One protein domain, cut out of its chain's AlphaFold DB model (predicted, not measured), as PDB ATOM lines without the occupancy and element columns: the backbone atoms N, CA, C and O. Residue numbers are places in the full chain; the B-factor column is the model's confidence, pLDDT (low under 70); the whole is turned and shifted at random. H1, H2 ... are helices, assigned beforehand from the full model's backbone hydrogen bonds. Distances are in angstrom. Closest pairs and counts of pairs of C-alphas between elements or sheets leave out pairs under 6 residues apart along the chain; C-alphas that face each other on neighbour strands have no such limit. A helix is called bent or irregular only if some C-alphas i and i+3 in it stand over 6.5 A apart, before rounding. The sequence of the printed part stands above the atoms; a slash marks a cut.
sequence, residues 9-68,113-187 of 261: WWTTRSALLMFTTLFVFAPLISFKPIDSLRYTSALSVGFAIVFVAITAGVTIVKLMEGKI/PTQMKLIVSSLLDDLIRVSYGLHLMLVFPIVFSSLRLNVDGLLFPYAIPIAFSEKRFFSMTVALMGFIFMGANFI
ATOM      1  N   TRP A   9     117.074  -0.605  34.701       63.28
ATOM      2  CA  TRP A   9     116.567  -0.173  33.390       63.28
ATOM      3  C   TRP A   9     115.614   1.039  33.457       63.28
ATOM      4  O   TRP A   9     115.479   1.768  32.477       63.28
ATOM      5  N   TRP A  10     114.959   1.267  34.604       60.53
ATOM      6  CA  TRP A  10     114.089   2.425  34.850       60.53
ATOM      7  C   TRP A  10     114.852   3.702  35.228       60.53
ATOM      8  O   TRP A  10     114.283   4.789  35.148       60.53
ATOM      9  N   THR A  11     116.118   3.585  35.635       61.47
ATOM     10  CA  THR A  11     116.989   4.721  35.975       61.47
ATOM     11  C   THR A  11     117.682   5.287  34.733       61.47
ATOM     12  O   THR A  11     118.197   6.402  34.763       61.47
ATOM     13  N   THR A  12     117.651   4.560  33.611       74.19
ATOM     14  CA  THR A  12     118.193   5.013  32.328       74.19
ATOM     15  C   THR A  12     117.499   6.296  31.863       74.19
ATOM     16  O   THR A  12     116.272   6.410  31.915       74.19
ATOM     17  N   ARG A  13     118.275   7.241  31.314       70.81
ATOM     18  CA  ARG A  13     117.793   8.517  30.748       70.81
ATOM     19  C   ARG A  13     116.531   8.361  29.894       70.81
ATOM     20  O   ARG A  13     115.577   9.112  30.068       70.81
ATOM     21  N   SER A  14     116.509   7.381  28.995       75.38
ATOM     22  CA  SER A  14     115.370   7.141  28.104       75.38
ATOM     23  C   SER A  14     114.109   6.711  28.850       75.38
ATOM     24  O   SER A  14     113.022   7.178  28.515       75.38
ATOM     25  N   ALA A  15     114.238   5.877  29.886       74.31
ATOM     26  CA  ALA A  15     113.109   5.470  30.714       74.31
ATOM     27  C   ALA A  15     112.567   6.661  31.517       74.31
ATOM     28  O   ALA A  15     111.362   6.909  31.502       74.31
ATOM     29  N   LEU A  16     113.448   7.466  32.122       79.94
ATOM     30  CA  LEU A  16     113.063   8.678  32.851       79.94
ATOM     31  C   LEU A  16     112.350   9.698  31.945       79.94
ATOM     32  O   LEU A  16     111.297  10.232  32.304       79.94
ATOM     33  N   LEU A  17     112.884   9.939  30.744       83.62
ATOM     34  CA  LEU A  17     112.257  10.812  29.748       83.62
ATOM     35  C   LEU A  17     110.902  10.267  29.289       83.62
ATOM     36  O   LEU A  17     109.963  11.034  29.093       83.62
ATOM     37  N   MET A  18     110.773   8.948  29.143       79.31
ATOM     38  CA  MET A  18     109.518   8.315  28.741       79.31
ATOM     39  C   MET A  18     108.453   8.458  29.834       79.31
ATOM     40  O   MET A  18     107.336   8.887  29.542       79.31
ATOM     41  N   PHE A  19     108.798   8.176  31.094       80.06
ATOM     42  CA  PHE A  19     107.879   8.320  32.226       80.06
ATOM     43  C   PHE A  19     107.431   9.769  32.414       80.06
ATOM     44  O   PHE A  19     106.236  10.036  32.531       80.06
ATOM     45  N   THR A  20     108.362  10.722  32.383       78.94
ATOM     46  CA  THR A  20     108.020  12.150  32.484       78.94
ATOM     47  C   THR A  20     107.161  12.601  31.303       78.94
ATOM     48  O   THR A  20     106.155  13.280  31.493       78.94
ATOM     49  N   THR A  21     107.461  12.154  30.085       83.06
ATOM     50  CA  THR A  21     106.645  12.493  28.913       83.06
ATOM     51  C   THR A  21     105.220  11.957  29.029       83.06
ATOM     52  O   THR A  21     104.276  12.701  28.779       83.06
ATOM     53  N   LEU A  22     105.043  10.703  29.449       83.44
ATOM     54  CA  LEU A  22     103.725  10.064  29.534       83.44
ATOM     55  C   LEU A  22     102.884  10.558  30.714       83.44
ATOM     56  O   LEU A  22     101.693  10.810  30.549       83.44
ATOM     57  N   PHE A  23     103.480  10.694  31.898       81.44
ATOM     58  CA  PHE A  23     102.736  11.001  33.123       81.44
ATOM     59  C   PHE A  23     102.677  12.494  33.446       81.44
ATOM     60  O   PHE A  23     101.778  12.919  34.168       81.44
ATOM     61  N   VAL A  24     103.602  13.297  32.911       82.19
ATOM     62  CA  VAL A  24     103.669  14.737  33.180       82.19
ATOM     63  C   VAL A  24     103.285  15.536  31.943       82.19
ATOM     64  O   VAL A  24     102.301  16.268  31.965       82.19
ATOM     65  N   PHE A  25     104.017  15.394  30.838       82.06
ATOM     66  CA  PHE A  25     103.812  16.286  29.694       82.06
ATOM     67  C   PHE A  25     102.577  15.946  28.861       82.06
ATOM     68  O   PHE A  25     101.843  16.859  28.489       82.06
ATOM     69  N   ALA A  26     102.304  14.668  28.598       83.44
ATOM     70  CA  ALA A  26     101.148  14.236  27.818       83.44
ATOM     71  C   ALA A  26      99.809  14.744  28.390       83.44
ATOM     72  O   ALA A  26      99.072  15.383  27.636       83.44
ATOM     73  N   PRO A  27      99.486  14.581  29.692       82.75
ATOM     74  CA  PRO A  27      98.245  15.138  30.228       82.75
ATOM     75  C   PRO A  27      98.223  16.672  30.163       82.75
ATOM     76  O   PRO A  27      97.187  17.248  29.839       82.75
ATOM     77  N   LEU A  28      99.361  17.341  30.388       78.81
ATOM     78  CA  LEU A  28      99.456  18.804  30.356       78.81
ATOM     79  C   LEU A  28      99.230  19.408  28.954       78.81
ATOM     80  O   LEU A  28      98.674  20.500  28.846       78.81
ATOM     81  N   ILE A  29      99.640  18.736  27.875       79.44
ATOM     82  CA  ILE A  29      99.511  19.257  26.494       79.44
ATOM     83  C   ILE A  29      98.229  18.817  25.774       79.44
ATOM     84  O   ILE A  29      97.866  19.400  24.743       79.44
ATOM     85  N   SER A  30      97.557  17.781  26.288       77.12
ATOM     86  CA  SER A  30      96.302  17.266  25.731       77.12
ATOM     87  C   SER A  30      95.096  18.162  26.028       77.12
ATOM     88  O   SER A  30      94.052  17.983  25.401       77.12
ATOM     89  N   PHE A  31      95.221  19.150  26.920       71.88
ATOM     90  CA  PHE A  31      94.146  20.109  27.174       71.88
ATOM     91  C   PHE A  31      93.816  20.933  25.917       71.88
ATOM     92  O   PHE A  31      94.671  21.589  25.312       71.88
ATOM     93  N   LYS A  32      92.540  20.892  25.520       63.47
ATOM     94  CA  LYS A  32      91.993  21.626  24.373       63.47
ATOM     95  C   LYS A  32      91.891  23.124  24.734       63.47
ATOM     96  O   LYS A  32      91.406  23.435  25.824       63.47
ATOM     97  N   PRO A  33      92.346  24.070  23.889       60.00
ATOM     98  CA  PRO A  33      92.387  25.482  24.267       60.00
ATOM     99  C   PRO A  33      90.992  26.105  24.175       60.00
ATOM    100  O   PRO A  33      90.483  26.232  23.069       60.00
ATOM    101  N   ILE A  34      90.417  26.526  25.307       54.41
ATOM    102  CA  ILE A  34      89.465  27.652  25.367       54.41
ATOM    103  C   ILE A  34      89.728  28.509  26.629       54.41
ATOM    104  O   ILE A  34      89.876  29.711  26.472       54.41
ATOM    105  N   ASP A  35      89.973  27.926  27.822       54.44
ATOM    106  CA  ASP A  35      90.197  28.728  29.057       54.44
ATOM    107  C   ASP A  35      91.407  28.327  29.936       54.44
ATOM    108  O   ASP A  35      91.984  29.162  30.633       54.44
ATOM    109  N   SER A  36      91.853  27.064  29.903       55.06
ATOM    110  CA  SER A  36      92.842  26.539  30.869       55.06
ATOM    111  C   SER A  36      94.272  27.089  30.687       55.06
ATOM    112  O   SER A  36      94.969  27.377  31.664       55.06
ATOM    113  N   LEU A  37      94.701  27.333  29.442       58.34
ATOM    114  CA  LEU A  37      96.052  27.830  29.132       58.34
ATOM    115  C   LEU A  37      96.331  29.214  29.739       58.34
ATOM    116  O   LEU A  37      97.463  29.484  30.142       58.34
ATOM    117  N   ARG A  38      95.303  30.063  29.882       64.19
ATOM    118  CA  ARG A  38      95.434  31.390  30.500       64.19
ATOM    119  C   ARG A  38      95.879  31.293  31.961       64.19
ATOM    120  O   ARG A  38      96.734  32.069  32.381       64.19
ATOM    121  N   TYR A  39      95.361  30.316  32.705       64.69
ATOM    122  CA  TYR A  39      95.754  30.073  34.094       64.69
ATOM    123  C   TYR A  39      97.183  29.541  34.190       64.69
ATOM    124  O   TYR A  39      97.976  30.077  34.959       64.69
ATOM    125  N   THR A  40      97.549  28.556  33.361       68.00
ATOM    126  CA  THR A  40      98.925  28.021  33.339       68.00
ATOM    127  C   THR A  40      99.957  29.079  32.933       68.00
ATOM    128  O   THR A  40     101.033  29.145  33.521       68.00
ATOM    129  N   SER A  41      99.602  29.975  32.003       68.56
ATOM    130  CA  SER A  41     100.446  31.095  31.585       68.56
ATOM    131  C   SER A  41     100.608  32.139  32.680       68.56
ATOM    132  O   SER A  41     101.733  32.550  32.948       68.56
ATOM    133  N   ALA A  42      99.517  32.561  33.325       74.81
ATOM    134  CA  ALA A  42      99.583  33.530  34.418       74.81
ATOM    135  C   ALA A  42     100.408  32.991  35.595       74.81
ATOM    136  O   ALA A  42     101.216  33.710  36.177       74.81
ATOM    137  N   LEU A  43     100.243  31.705  35.901       74.69
ATOM    138  CA  LEU A  43     100.948  31.021  36.977       74.69
ATOM    139  C   LEU A  43     102.442  30.830  36.654       74.69
ATOM    140  O   LEU A  43     103.290  31.088  37.506       74.69
ATOM    141  N   SER A  44     102.785  30.491  35.407       66.75
ATOM    142  CA  SER A  44     104.178  30.418  34.944       66.75
ATOM    143  C   SER A  44     104.884  31.782  34.990       66.75
ATOM    144  O   SER A  44     105.998  31.883  35.510       66.75
ATOM    145  N   VAL A  45     104.209  32.847  34.534       72.31
ATOM    146  CA  VAL A  45     104.718  34.229  34.617       72.31
ATOM    147  C   VAL A  45     104.890  34.660  36.076       72.31
ATOM    148  O   VAL A  45     105.904  35.264  36.419       72.31
ATOM    149  N   GLY A  46     103.944  34.308  36.952       73.31
ATOM    150  CA  GLY A  46     104.047  34.563  38.388       73.31
ATOM    151  C   GLY A  46     105.297  33.933  39.005       73.31
ATOM    152  O   GLY A  46     106.060  34.622  39.681       73.31
ATOM    153  N   PHE A  47     105.564  32.656  38.710       68.12
ATOM    154  CA  PHE A  47     106.787  31.993  39.172       68.12
ATOM    155  C   PHE A  47     108.062  32.630  38.617       68.12
ATOM    156  O   PHE A  47     109.026  32.782  39.366       68.12
ATOM    157  N   ALA A  48     108.069  33.060  37.352       61.47
ATOM    158  CA  ALA A  48     109.218  33.753  36.769       61.47
ATOM    159  C   ALA A  48     109.534  35.063  37.512       61.47
ATOM    160  O   ALA A  48     110.689  35.323  37.849       61.47
ATOM    161  N   ILE A  49     108.512  35.865  37.829       74.25
ATOM    162  CA  ILE A  49     108.677  37.125  38.571       74.25
ATOM    163  C   ILE A  49     109.218  36.859  39.980       74.25
ATOM    164  O   ILE A  49     110.152  37.533  40.415       74.25
ATOM    165  N   VAL A  50     108.667  35.863  40.681       73.31
ATOM    166  CA  VAL A  50     109.126  35.476  42.026       73.31
ATOM    167  C   VAL A  50     110.585  35.021  41.993       73.31
ATOM    168  O   VAL A  50     111.383  35.472  42.812       73.31
ATOM    169  N   PHE A  51     110.959  34.192  41.019       62.75
ATOM    170  CA  PHE A  51     112.332  33.723  40.846       62.75
ATOM    171  C   PHE A  51     113.316  34.883  40.620       62.75
ATOM    172  O   PHE A  51     114.362  34.952  41.275       62.75
ATOM    173  N   VAL A  52     112.962  35.838  39.752       67.25
ATOM    174  CA  VAL A  52     113.773  37.042  39.501       67.25
ATOM    175  C   VAL A  52     113.895  37.897  40.763       67.25
ATOM    176  O   VAL A  52     114.996  38.329  41.101       67.25
ATOM    177  N   ALA A  53     112.798  38.106  41.495       70.94
ATOM    178  CA  ALA A  53     112.794  38.907  42.716       70.94
ATOM    179  C   ALA A  53     113.656  38.287  43.829       70.94
ATOM    180  O   ALA A  53     114.441  38.996  44.461       70.94
ATOM    181  N   ILE A  54     113.565  36.966  44.037       67.31
ATOM    182  CA  ILE A  54     114.392  36.240  45.014       67.31
ATOM    183  C   ILE A  54     115.873  36.347  44.634       67.31
ATOM    184  O   ILE A  54     116.704  36.701  45.472       67.31
ATOM    185  N   THR A  55     116.205  36.114  43.363       54.75
ATOM    186  CA  THR A  55     117.591  36.176  42.872       54.75
ATOM    187  C   THR A  55     118.175  37.586  43.007       54.75
ATOM    188  O   THR A  55     119.302  37.756  43.481       54.75
ATOM    189  N   ALA A  56     117.394  38.614  42.667       66.44
ATOM    190  CA  ALA A  56     117.785  40.009  42.841       66.44
ATOM    191  C   ALA A  56     117.987  40.363  44.324       66.44
ATOM    192  O   ALA A  56     119.005  40.958  44.675       66.44
ATOM    193  N   GLY A  57     117.075  39.942  45.207       68.12
ATOM    194  CA  GLY A  57     117.178  40.172  46.651       68.12
ATOM    195  C   GLY A  57     118.432  39.543  47.263       68.12
ATOM    196  O   GLY A  57     119.180  40.218  47.973       68.12
ATOM    197  N   VAL A  58     118.725  38.284  46.923       59.44
ATOM    198  CA  VAL A  58     119.951  37.593  47.364       59.44
ATOM    199  C   VAL A  58     121.206  38.301  46.842       59.44
ATOM    200  O   VAL A  58     122.189  38.429  47.576       59.44
ATOM    201  N   THR A  59     121.173  38.804  45.605       56.41
ATOM    202  CA  THR A  59     122.291  39.546  44.999       56.41
ATOM    203  C   THR A  59     122.537  40.880  45.710       56.41
ATOM    204  O   THR A  59     123.681  41.199  46.028       56.41
ATOM    205  N   ILE A  60     121.478  41.631  46.032       68.12
ATOM    206  CA  ILE A  60     121.566  42.930  46.720       68.12
ATOM    207  C   ILE A  60     122.085  42.766  48.154       68.12
ATOM    208  O   ILE A  60     122.999  43.485  48.554       68.12
ATOM    209  N   VAL A  61     121.570  41.794  48.915       65.25
ATOM    210  CA  VAL A  61     122.041  41.529  50.289       65.25
ATOM    211  C   VAL A  61     123.526  41.145  50.292       65.25
ATOM    212  O   VAL A  61     124.303  41.679  51.084       65.25
ATOM    213  N   LYS A  62     123.959  40.292  49.353       56.78
ATOM    214  CA  LYS A  62     125.377  39.913  49.211       56.78
ATOM    215  C   LYS A  62     126.274  41.075  48.775       56.78
ATOM    216  O   LYS A  62     127.442  41.107  49.164       56.78
ATOM    217  N   LEU A  63     125.743  42.025  48.003       59.84
ATOM    218  CA  LEU A  63     126.447  43.246  47.603       59.84
ATOM    219  C   LEU A  63     126.638  44.200  48.795       59.84
ATOM    220  O   LEU A  63     127.728  44.741  48.975       59.84
ATOM    221  N   MET A  64     125.611  44.364  49.635       65.12
ATOM    222  CA  MET A  64     125.645  45.241  50.814       65.12
ATOM    223  C   MET A  64     126.560  44.722  51.934       65.12
ATOM    224  O   MET A  64     127.154  45.522  52.650       65.12
ATOM    225  N   GLU A  65     126.724  43.403  52.072       62.22
ATOM    226  CA  GLU A  65     127.636  42.798  53.059       62.22
ATOM    227  C   GLU A  65     129.132  42.923  52.695       62.22
ATOM    228  O   GLU A  65     129.986  42.472  53.459       62.22
ATOM    229  N   GLY A  66     129.484  43.492  51.534       48.34
ATOM    230  CA  GLY A  66     130.880  43.720  51.136       48.34
ATOM    231  C   GLY A  66     131.710  42.448  50.897       48.34
ATOM    232  O   GLY A  66     132.925  42.524  50.728       48.34
ATOM    233  N   LYS A  67     131.082  41.265  50.845       46.41
ATOM    234  CA  LYS A  67     131.746  39.956  50.672       46.41
ATOM    235  C   LYS A  67     132.018  39.576  49.213       46.41
ATOM    236  O   LYS A  67     132.190  38.400  48.902       46.41
ATOM    237  N   ILE A  68     132.091  40.546  48.305       43.53
ATOM    238  CA  ILE A  68     132.504  40.289  46.923       43.53
ATOM    239  C   ILE A  68     134.003  40.586  46.814       43.53
ATOM    240  O   ILE A  68     134.413  41.713  46.541       43.53
ATOM    241  N   PRO A 113     131.362  28.357  61.512       47.69
ATOM    242  CA  PRO A 113     130.309  27.859  62.417       47.69
ATOM    243  C   PRO A 113     128.864  28.331  62.100       47.69
ATOM    244  O   PRO A 113     128.609  29.530  61.978       47.69
ATOM    245  N   THR A 114     127.890  27.409  62.049       48.50
ATOM    246  CA  THR A 114     126.580  27.389  62.774       48.50
ATOM    247  C   THR A 114     125.459  26.657  62.006       48.50
ATOM    248  O   THR A 114     125.007  27.062  60.935       48.50
ATOM    249  N   GLN A 115     124.917  25.612  62.642       49.25
ATOM    250  CA  GLN A 115     123.907  24.664  62.135       49.25
ATOM    251  C   GLN A 115     122.573  25.292  61.669       49.25
ATOM    252  O   GLN A 115     121.880  24.726  60.828       49.25
ATOM    253  N   MET A 116     122.213  26.488  62.149       46.19
ATOM    254  CA  MET A 116     120.948  27.149  61.786       46.19
ATOM    255  C   MET A 116     120.991  27.816  60.399       46.19
ATOM    256  O   MET A 116     119.976  27.883  59.709       46.19
ATOM    257  N   LYS A 117     122.173  28.264  59.947       50.25
ATOM    258  CA  LYS A 117     122.353  28.874  58.618       50.25
ATOM    259  C   LYS A 117     122.391  27.826  57.501       50.25
ATOM    260  O   LYS A 117     122.012  28.121  56.367       50.25
ATOM    261  N   LEU A 118     122.805  26.603  57.835       50.03
ATOM    262  CA  LEU A 118     122.899  25.475  56.910       50.03
ATOM    263  C   LEU A 118     121.507  24.967  56.496       50.03
ATOM    264  O   LEU A 118     121.261  24.800  55.308       50.03
ATOM    265  N   ILE A 119     120.575  24.850  57.451       52.34
ATOM    266  CA  ILE A 119     119.187  24.424  57.196       52.34
ATOM    267  C   ILE A 119     118.440  25.452  56.338       52.34
ATOM    268  O   ILE A 119     117.760  25.093  55.384       52.34
ATOM    269  N   VAL A 120     118.585  26.752  56.624       56.06
ATOM    270  CA  VAL A 120     117.944  27.798  55.806       56.06
ATOM    271  C   VAL A 120     118.525  27.822  54.390       56.06
ATOM    272  O   VAL A 120     117.779  27.972  53.428       56.06
ATOM    273  N   SER A 121     119.839  27.623  54.242       59.91
ATOM    274  CA  SER A 121     120.483  27.599  52.922       59.91
ATOM    275  C   SER A 121     120.087  26.366  52.106       59.91
ATOM    276  O   SER A 121     119.822  26.508  50.915       59.91
ATOM    277  N   SER A 122     119.986  25.183  52.726       59.59
ATOM    278  CA  SER A 122     119.552  23.962  52.035       59.59
ATOM    279  C   SER A 122     118.076  24.017  51.643       59.59
ATOM    280  O   SER A 122     117.724  23.643  50.530       59.59
ATOM    281  N   LEU A 123     117.212  24.544  52.518       64.44
ATOM    282  CA  LEU A 123     115.790  24.716  52.216       64.44
ATOM    283  C   LEU A 123     115.558  25.747  51.106       64.44
ATOM    284  O   LEU A 123     114.676  25.551  50.273       64.44
ATOM    285  N   LEU A 124     116.340  26.832  51.072       61.50
ATOM    286  CA  LEU A 124     116.285  27.811  49.984       61.50
ATOM    287  C   LEU A 124     116.774  27.217  48.658       61.50
ATOM    288  O   LEU A 124     116.146  27.468  47.634       61.50
ATOM    289  N   ASP A 125     117.845  26.423  48.665       63.47
ATOM    290  CA  ASP A 125     118.346  25.753  47.458       63.47
ATOM    291  C   ASP A 125     117.332  24.743  46.903       63.47
ATOM    292  O   ASP A 125     116.981  24.793  45.721       63.47
ATOM    293  N   ASP A 126     116.766  23.896  47.767       66.44
ATOM    294  CA  ASP A 126     115.717  22.954  47.374       66.44
ATOM    295  C   ASP A 126     114.464  23.683  46.869       66.44
ATOM    296  O   ASP A 126     113.887  23.285  45.854       66.44
ATOM    297  N   LEU A 127     114.068  24.789  47.509       72.31
ATOM    298  CA  LEU A 127     112.944  25.611  47.057       72.31
ATOM    299  C   LEU A 127     113.204  26.212  45.671       72.31
ATOM    300  O   LEU A 127     112.314  26.181  44.821       72.31
ATOM    301  N   ILE A 128     114.406  26.739  45.428       68.88
ATOM    302  CA  ILE A 128     114.798  27.295  44.129       68.88
ATOM    303  C   ILE A 128     114.785  26.194  43.064       68.88
ATOM    304  O   ILE A 128     114.215  26.398  41.990       68.88
ATOM    305  N   ARG A 129     115.342  25.013  43.359       66.62
ATOM    306  CA  ARG A 129     115.377  23.878  42.422       66.62
ATOM    307  C   ARG A 129     113.975  23.379  42.081       66.62
ATOM    308  O   ARG A 129     113.675  23.157  40.908       66.62
ATOM    309  N   VAL A 130     113.103  23.238  43.081       71.06
ATOM    310  CA  VAL A 130     111.701  22.837  42.882       71.06
ATOM    311  C   VAL A 130     110.931  23.915  42.120       71.06
ATOM    312  O   VAL A 130     110.209  23.589  41.180       71.06
ATOM    313  N   SER A 131     111.114  25.192  42.465       69.56
ATOM    314  CA  SER A 131     110.478  26.314  41.766       69.56
ATOM    315  C   SER A 131     110.898  26.375  40.299       69.56
ATOM    316  O   SER A 131     110.038  26.526  39.432       69.56
ATOM    317  N   TYR A 132     112.188  26.195  40.008       67.06
ATOM    318  CA  TYR A 132     112.710  26.149  38.645       67.06
ATOM    319  C   TYR A 132     112.167  24.944  37.867       67.06
ATOM    320  O   TYR A 132     111.670  25.107  36.753       67.06
ATOM    321  N   GLY A 133     112.181  23.748  38.465       68.69
ATOM    322  CA  GLY A 133     111.624  22.543  37.846       68.69
ATOM    323  C   GLY A 133     110.132  22.682  37.531       68.69
ATOM    324  O   GLY A 133     109.698  22.370  36.421       68.69
ATOM    325  N   LEU A 134     109.355  23.228  38.470       70.62
ATOM    326  CA  LEU A 134     107.930  23.494  38.278       70.62
ATOM    327  C   LEU A 134     107.694  24.567  37.207       70.62
ATOM    328  O   LEU A 134     106.812  24.410  36.366       70.62
ATOM    329  N   HIS A 135     108.494  25.635  37.199       73.31
ATOM    330  CA  HIS A 135     108.420  26.669  36.173       73.31
ATOM    331  C   HIS A 135     108.665  26.081  34.776       73.31
ATOM    332  O   HIS A 135     107.827  26.263  33.896       73.31
ATOM    333  N   LEU A 136     109.740  25.308  34.582       75.25
ATOM    334  CA  LEU A 136     110.019  24.642  33.304       75.25
ATOM    335  C   LEU A 136     108.887  23.698  32.882       75.25
ATOM    336  O   LEU A 136     108.470  23.707  31.720       75.25
ATOM    337  N   MET A 137     108.347  22.929  33.829       74.00
ATOM    338  CA  MET A 137     107.221  22.030  33.587       74.00
ATOM    339  C   MET A 137     105.969  22.779  33.106       74.00
ATOM    340  O   MET A 137     105.239  22.263  32.263       74.00
ATOM    341  N   LEU A 138     105.732  23.996  33.600       73.06
ATOM    342  CA  LEU A 138     104.593  24.835  33.214       73.06
ATOM    343  C   LEU A 138     104.836  25.664  31.951       73.06
ATOM    344  O   LEU A 138     103.888  25.978  31.233       73.06
ATOM    345  N   VAL A 139     106.086  26.028  31.662       77.44
ATOM    346  CA  VAL A 139     106.464  26.708  30.415       77.44
ATOM    347  C   VAL A 139     106.318  25.770  29.222       77.44
ATOM    348  O   VAL A 139     105.867  26.201  28.158       77.44
ATOM    349  N   PHE A 140     106.643  24.488  29.394       80.62
ATOM    350  CA  PHE A 140     106.626  23.522  28.299       80.62
ATOM    351  C   PHE A 140     105.277  23.462  27.546       80.62
ATOM    352  O   PHE A 140     105.291  23.639  26.326       80.62
ATOM    353  N   PRO A 141     104.100  23.321  28.194       76.56
ATOM    354  CA  PRO A 141     102.808  23.309  27.503       76.56
ATOM    355  C   PRO A 141     102.482  24.601  26.756       76.56
ATOM    356  O   PRO A 141     101.829  24.561  25.713       76.56
ATOM    357  N   ILE A 142     102.944  25.743  27.271       78.25
ATOM    358  CA  ILE A 142     102.723  27.054  26.653       78.25
ATOM    359  C   ILE A 142     103.483  27.111  25.327       78.25
ATOM    360  O   ILE A 142     102.882  27.347  24.277       78.25
ATOM    361  N   VAL A 143     104.784  26.808  25.364       79.69
ATOM    362  CA  VAL A 143     105.645  26.789  24.172       79.69
ATOM    363  C   VAL A 143     105.178  25.719  23.185       79.69
ATOM    364  O   VAL A 143     105.089  25.982  21.985       79.69
ATOM    365  N   PHE A 144     104.808  24.534  23.675       83.25
ATOM    366  CA  PHE A 144     104.313  23.437  22.844       83.25
ATOM    367  C   PHE A 144     102.997  23.794  22.138       83.25
ATOM    368  O   PHE A 144     102.813  23.460  20.967       83.25
ATOM    369  N   SER A 145     102.085  24.507  22.804       82.31
ATOM    370  CA  SER A 145     100.838  24.968  22.184       82.31
ATOM    371  C   SER A 145     101.111  25.955  21.043       82.31
ATOM    372  O   SER A 145     100.549  25.804  19.956       82.31
ATOM    373  N   SER A 146     102.029  26.907  21.244       83.50
ATOM    374  CA  SER A 146     102.478  27.824  20.189       83.50
ATOM    375  C   SER A 146     103.159  27.086  19.036       83.50
ATOM    376  O   SER A 146     102.861  27.366  17.877       83.50
ATOM    377  N   LEU A 147     104.029  26.114  19.329       84.56
ATOM    378  CA  LEU A 147     104.665  25.269  18.316       84.56
ATOM    379  C   LEU A 147     103.611  24.530  17.483       84.56
ATOM    380  O   LEU A 147     103.637  24.597  16.258       84.56
ATOM    381  N   ARG A 148     102.639  23.891  18.140       86.56
ATOM    382  CA  ARG A 148     101.553  23.166  17.473       86.56
ATOM    383  C   ARG A 148     100.741  24.069  16.551       86.56
ATOM    384  O   ARG A 148     100.468  23.668  15.427       86.56
ATOM    385  N   LEU A 149     100.375  25.270  17.001       84.81
ATOM    386  CA  LEU A 149      99.624  26.229  16.184       84.81
ATOM    387  C   LEU A 149     100.438  26.731  14.985       84.81
ATOM    388  O   LEU A 149      99.902  26.801  13.882       84.81
ATOM    389  N   ASN A 150     101.726  27.031  15.176       85.81
ATOM    390  CA  ASN A 150     102.604  27.476  14.091       85.81
ATOM    391  C   ASN A 150     102.801  26.386  13.030       85.81
ATOM    392  O   ASN A 150     102.708  26.667  11.837       85.81
ATOM    393  N   VAL A 151     103.039  25.137  13.445       88.38
ATOM    394  CA  VAL A 151     103.230  24.032  12.497       88.38
ATOM    395  C   VAL A 151     101.895  23.624  11.850       88.38
ATOM    396  O   VAL A 151     101.882  23.291  10.669       88.38
ATOM    397  N   ASP A 152     100.756  23.716  12.553       86.56
ATOM    398  CA  ASP A 152      99.424  23.489  11.960       86.56
ATOM    399  C   ASP A 152      99.100  24.537  10.891       86.56
ATOM    400  O   ASP A 152      98.689  24.173   9.794       86.56
ATOM    401  N   GLY A 153      99.358  25.820  11.165       85.81
ATOM    402  CA  GLY A 153      99.189  26.892  10.183       85.81
ATOM    403  C   GLY A 153     100.131  26.762   8.981       85.81
ATOM    404  O   GLY A 153      99.744  27.101   7.865       85.81
ATOM    405  N   LEU A 154     101.341  26.231   9.189       86.56
ATOM    406  CA  LEU A 154     102.303  25.977   8.115       86.56
ATOM    407  C   LEU A 154     101.888  24.797   7.220       86.56
ATOM    408  O   LEU A 154     101.985  24.897   6.000       86.56
ATOM    409  N   LEU A 155     101.438  23.684   7.809       88.06
ATOM    410  CA  LEU A 155     101.067  22.470   7.068       88.06
ATOM    411  C   LEU A 155      99.644  22.529   6.491       88.06
ATOM    412  O   LEU A 155      99.377  21.928   5.451       88.06
ATOM    413  N   PHE A 156      98.733  23.246   7.149       88.88
ATOM    414  CA  PHE A 156      97.312  23.312   6.801       88.88
ATOM    415  C   PHE A 156      96.792  24.762   6.756       88.88
ATOM    416  O   PHE A 156      95.858  25.107   7.483       88.88
ATOM    417  N   PRO A 157      97.327  25.617   5.864       82.19
ATOM    418  CA  PRO A 157      97.032  27.056   5.848       82.19
ATOM    419  C   PRO A 157      95.556  27.407   5.596       82.19
ATOM    420  O   PRO A 157      95.096  28.467   6.006       82.19
ATOM    421  N   TYR A 158      94.801  26.523   4.935       82.06
ATOM    422  CA  TYR A 158      93.391  26.740   4.582       82.06
ATOM    423  C   TYR A 158      92.411  25.896   5.408       82.06
ATOM    424  O   TYR A 158      91.226  25.828   5.082       82.06
ATOM    425  N   ALA A 159      92.882  25.200   6.446       78.81
ATOM    426  CA  ALA A 159      92.031  24.311   7.222       78.81
ATOM    427  C   ALA A 159      91.312  25.032   8.373       78.81
ATOM    428  O   ALA A 159      91.788  26.014   8.934       78.81
ATOM    429  N   ILE A 160      90.160  24.482   8.765       80.88
ATOM    430  CA  ILE A 160      89.368  24.903   9.935       80.88
ATOM    431  C   ILE A 160      90.277  24.922  11.180       80.88
ATOM    432  O   ILE A 160      91.116  24.017  11.274       80.88
ATOM    433  N   PRO A 161      90.135  25.863  12.141       78.75
ATOM    434  CA  PRO A 161      91.014  25.937  13.310       78.75
ATOM    435  C   PRO A 161      91.182  24.595  14.032       78.75
ATOM    436  O   PRO A 161      90.213  23.852  14.207       78.75
ATOM    437  N   ILE A 162      92.407  24.297  14.485       78.69
ATOM    438  CA  ILE A 162      92.774  22.990  15.066       78.69
ATOM    439  C   ILE A 162      91.900  22.588  16.262       78.69
ATOM    440  O   ILE A 162      91.706  21.405  16.521       78.69
ATOM    441  N   ALA A 163      91.307  23.569  16.951       74.38
ATOM    442  CA  ALA A 163      90.364  23.354  18.044       74.38
ATOM    443  C   ALA A 163      89.121  22.544  17.625       74.38
ATOM    444  O   ALA A 163      88.539  21.856  18.458       74.38
ATOM    445  N   PHE A 164      88.720  22.571  16.353       77.81
ATOM    446  CA  PHE A 164      87.537  21.846  15.878       77.81
ATOM    447  C   PHE A 164      87.850  20.434  15.361       77.81
ATOM    448  O   PHE A 164      86.950  19.601  15.290       77.81
ATOM    449  N   SER A 165      89.110  20.128  15.029       82.25
ATOM    450  CA  SER A 165      89.503  18.825  14.476       82.25
ATOM    451  C   SER A 165      90.296  18.002  15.488       82.25
ATOM    452  O   SER A 165      91.507  18.159  15.632       82.25
ATOM    453  N   GLU A 166      89.626  17.070  16.167       83.31
ATOM    454  CA  GLU A 166      90.251  16.260  17.225       83.31
ATOM    455  C   GLU A 166      91.334  15.329  16.683       83.31
ATOM    456  O   GLU A 166      92.427  15.254  17.238       83.31
ATOM    457  N   LYS A 167      91.078  14.685  15.539       86.25
ATOM    458  CA  LYS A 167      92.067  13.815  14.888       86.25
ATOM    459  C   LYS A 167      93.338  14.581  14.530       86.25
ATOM    460  O   LYS A 167      94.434  14.081  14.765       86.25
ATOM    461  N   ARG A 168      93.198  15.800  13.994       84.81
ATOM    462  CA  ARG A 168      94.340  16.647  13.627       84.81
ATOM    463  C   ARG A 168      95.081  17.131  14.868       84.81
ATOM    464  O   ARG A 168      96.299  17.020  14.916       84.81
ATOM    465  N   PHE A 169      94.352  17.561  15.894       87.94
ATOM    466  CA  PHE A 169      94.919  17.969  17.177       87.94
ATOM    467  C   PHE A 169      95.765  16.867  17.828       87.94
ATOM    468  O   PHE A 169      96.918  17.113  18.194       87.94
ATOM    469  N   PHE A 170      95.223  15.651  17.950       88.06
ATOM    470  CA  PHE A 170      95.936  14.524  18.552       88.06
ATOM    471  C   PHE A 170      97.094  14.046  17.679       88.06
ATOM    472  O   PHE A 170      98.194  13.890  18.197       88.06
ATOM    473  N   SER A 171      96.885  13.888  16.367       90.50
ATOM    474  CA  SER A 171      97.948  13.480  15.436       90.50
ATOM    475  C   SER A 171      99.138  14.444  15.487       90.50
ATOM    476  O   SER A 171     100.276  14.023  15.677       90.50
ATOM    477  N   MET A 172      98.866  15.751  15.442       89.44
ATOM    478  CA  MET A 172      99.890  16.790  15.527       89.44
ATOM    479  C   MET A 172     100.631  16.775  16.866       89.44
ATOM    480  O   MET A 172     101.853  16.902  16.913       89.44
ATOM    481  N   THR A 173      99.890  16.601  17.961       90.19
ATOM    482  CA  THR A 173     100.453  16.544  19.314       90.19
ATOM    483  C   THR A 173     101.357  15.321  19.481       90.19
ATOM    484  O   THR A 173     102.471  15.460  19.979       90.19
ATOM    485  N   VAL A 174     100.926  14.146  19.015       90.88
ATOM    486  CA  VAL A 174     101.723  12.909  19.060       90.88
ATOM    487  C   VAL A 174     102.968  13.029  18.182       90.88
ATOM    488  O   VAL A 174     104.058  12.690  18.636       90.88
ATOM    489  N   ALA A 175     102.838  13.559  16.963       92.31
ATOM    490  CA  ALA A 175     103.964  13.735  16.049       92.31
ATOM    491  C   ALA A 175     105.023  14.700  16.610       92.31
ATOM    492  O   ALA A 175     106.206  14.358  16.656       92.31
ATOM    493  N   LEU A 176     104.608  15.879  17.089       89.56
ATOM    494  CA  LEU A 176     105.517  16.861  17.688       89.56
ATOM    495  C   LEU A 176     106.162  16.334  18.972       89.56
ATOM    496  O   LEU A 176     107.361  16.515  19.170       89.56
ATOM    497  N   MET A 177     105.397  15.651  19.827       89.75
ATOM    498  CA  MET A 177     105.942  15.064  21.050       89.75
ATOM    499  C   MET A 177     106.950  13.953  20.740       89.75
ATOM    500  O   MET A 177     108.017  13.916  21.345       89.75
ATOM    501  N   GLY A 178     106.660  13.091  19.761       87.06
ATOM    502  CA  GLY A 178     107.598  12.069  19.299       87.06
ATOM    503  C   GLY A 178     108.907  12.672  18.786       87.06
ATOM    504  O   GLY A 178     109.982  12.192  19.137       87.06
ATOM    505  N   PHE A 179     108.831  13.770  18.031       88.25
ATOM    506  CA  PHE A 179     110.015  14.485  17.550       88.25
ATOM    507  C   PHE A 179     110.850  15.083  18.696       88.25
ATOM    508  O   PHE A 179     112.068  14.907  18.722       88.25
ATOM    509  N   ILE A 180     110.209  15.735  19.673       87.00
ATOM    510  CA  ILE A 180     110.893  16.293  20.853       87.00
ATOM    511  C   ILE A 180     111.529  15.180  21.690       87.00
ATOM    512  O   ILE A 180     112.690  15.295  22.079       87.00
ATOM    513  N   PHE A 181     110.800  14.089  21.937       84.75
ATOM    514  CA  PHE A 181     111.301  12.935  22.682       84.75
ATOM    515  C   PHE A 181     112.522  12.313  21.997       84.75
ATOM    516  O   PHE A 181     113.517  12.002  22.651       84.75
ATOM    517  N   MET A 182     112.471  12.170  20.674       84.94
ATOM    518  CA  MET A 182     113.588  11.678  19.880       84.94
ATOM    519  C   MET A 182     114.808  12.603  20.016       84.94
ATOM    520  O   MET A 182     115.886  12.136  20.384       84.94
ATOM    521  N   GLY A 183     114.634  13.915  19.827       80.31
ATOM    522  CA  GLY A 183     115.708  14.897  20.015       80.31
ATOM    523  C   GLY A 183     116.305  14.871  21.428       80.31
ATOM    524  O   GLY A 183     117.524  14.873  21.586       80.31
ATOM    525  N   ALA A 184     115.463  14.745  22.455       80.56
ATOM    526  CA  ALA A 184     115.890  14.671  23.852       80.56
ATOM    527  C   ALA A 184     116.696  13.402  24.188       80.56
ATOM    528  O   ALA A 184     117.468  13.420  25.148       80.56
ATOM    529  N   ASN A 185     116.534  12.313  23.429       80.12
ATOM    530  CA  ASN A 185     117.350  11.104  23.578       80.12
ATOM    531  C   ASN A 185     118.665  11.182  22.790       80.12
ATOM    532  O   ASN A 185     119.670  10.660  23.261       80.12
ATOM    533  N   PHE A 186     118.673  11.838  21.625       81.81
ATOM    534  CA  PHE A 186     119.866  11.932  20.780       81.81
ATOM    535  C   PHE A 186     120.871  12.989  21.226       81.81
ATOM    536  O   PHE A 186     122.061  12.824  20.983       81.81
ATOM    537  N   ILE A 187     120.415  14.073  21.853       77.06
ATOM    538  CA  ILE A 187     121.297  15.171  22.249       77.06
ATOM    539  C   ILE A 187     121.895  14.857  23.626       77.06
ATOM    540  O   ILE A 187     121.165  14.925  24.616       77.06
TER     541      ILE A 187
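AT A GLANCE: This is residues 9 to 68 and 113 to 187 of the 261 residues of the protein "Aa_trans domain-containing protein" of Gossypium harknessii (UniProt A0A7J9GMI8). One very long helix, H3, makes the long axis; H2 crosses it near its middle and splays away from it toward the cut, while H1 and H4, side by side, pack on H3 from another side and point away from it. Next to the cut, residues 56 to 68, of which 56 to 64 belong to H2, and residues 113 to 123, of which 115 to 123 belong to H3, stick out free as two separate arms. The printed part has 135 residues with four named helices in the order H1, H2, H3, H4 and no named strand; the class is all helix. The whole is loose, with a radius of gyration of the C-alphas of 20.1 A, and elongated, spanning 66 by 38 by 24 A.

IN THESE COORDINATES: H3, residues 115 to 155, is 59.7 A from first to last C-alpha, beginning at C-alpha 115 (123.907, 24.664, 62.135). It is neither bent nor irregular, but only just: C-alphas 138 and 141 are 6.2 A apart. H2, residues 36 to 64, is 42.7 A long. H4, residues 166 to 186, is 30.1 A long and ends at C-alpha 186 (119.866, 11.932, 20.780). H1, residues 13 to 29, is 21.6 A long and begins at C-alpha 13 (117.793, 8.517, 30.748). It has a kink of 34 degrees near residue 22, and is neither bent nor irregular, but only just: C-alphas 23 and 26 are 6.4 A apart.

HOW THE PARTS SIT: H3 is the hub, touching the three other helices, and the helix packing is mostly crossed, with one of four touching pairs at a shallow tilt. H2 touches residues 128 to 142 of H3 at a steep tilt of 39 degrees, opposite ways; the closest C-alphas, of Ser 44 and His 135, are 5.8 A apart. Residues 25 to 29 of H1 touch residues 137 to 145 of H3, closest at the C-alphas of Ile 29 and Pro 141, 5.3 A. These two run the same way at a steep tilt of 67 degrees, only just short of about perpendicular. Residues 172 to 176 of H4 touch residues 148 to 152 of H3, closest at the C-alphas of Met 172 and Arg 148, 6.9 A, at a steep tilt of 52 degrees, opposite ways. H1 and H4 touch at a shallow tilt of 27 degrees, opposite ways, with the closest C-alphas, of Ser 14 and Asn 185, 6.3 A apart. H2 is apart from H4 and from H1. Every O i to N i+4 pair is within hydrogen-bond range in H2 and H4; in H1 it is 10 of 13 and in H3 33 of 37.

THE WHOLE: The two C-alphas farthest apart, those of Pro 113 and Tyr 158, are 68.6 A apart. Residues 69 to 112 are not printed, and C-alphas 68 and 113 are 20.0 A apart across this cut, in the link from H2 to H3. The links H1 to H2 and H3 to H4 are short. The mean pLDDT of the printed part is 73.0; 52 residues are under 70, among them 32 to 41, 54 to 68 and 113 to 126.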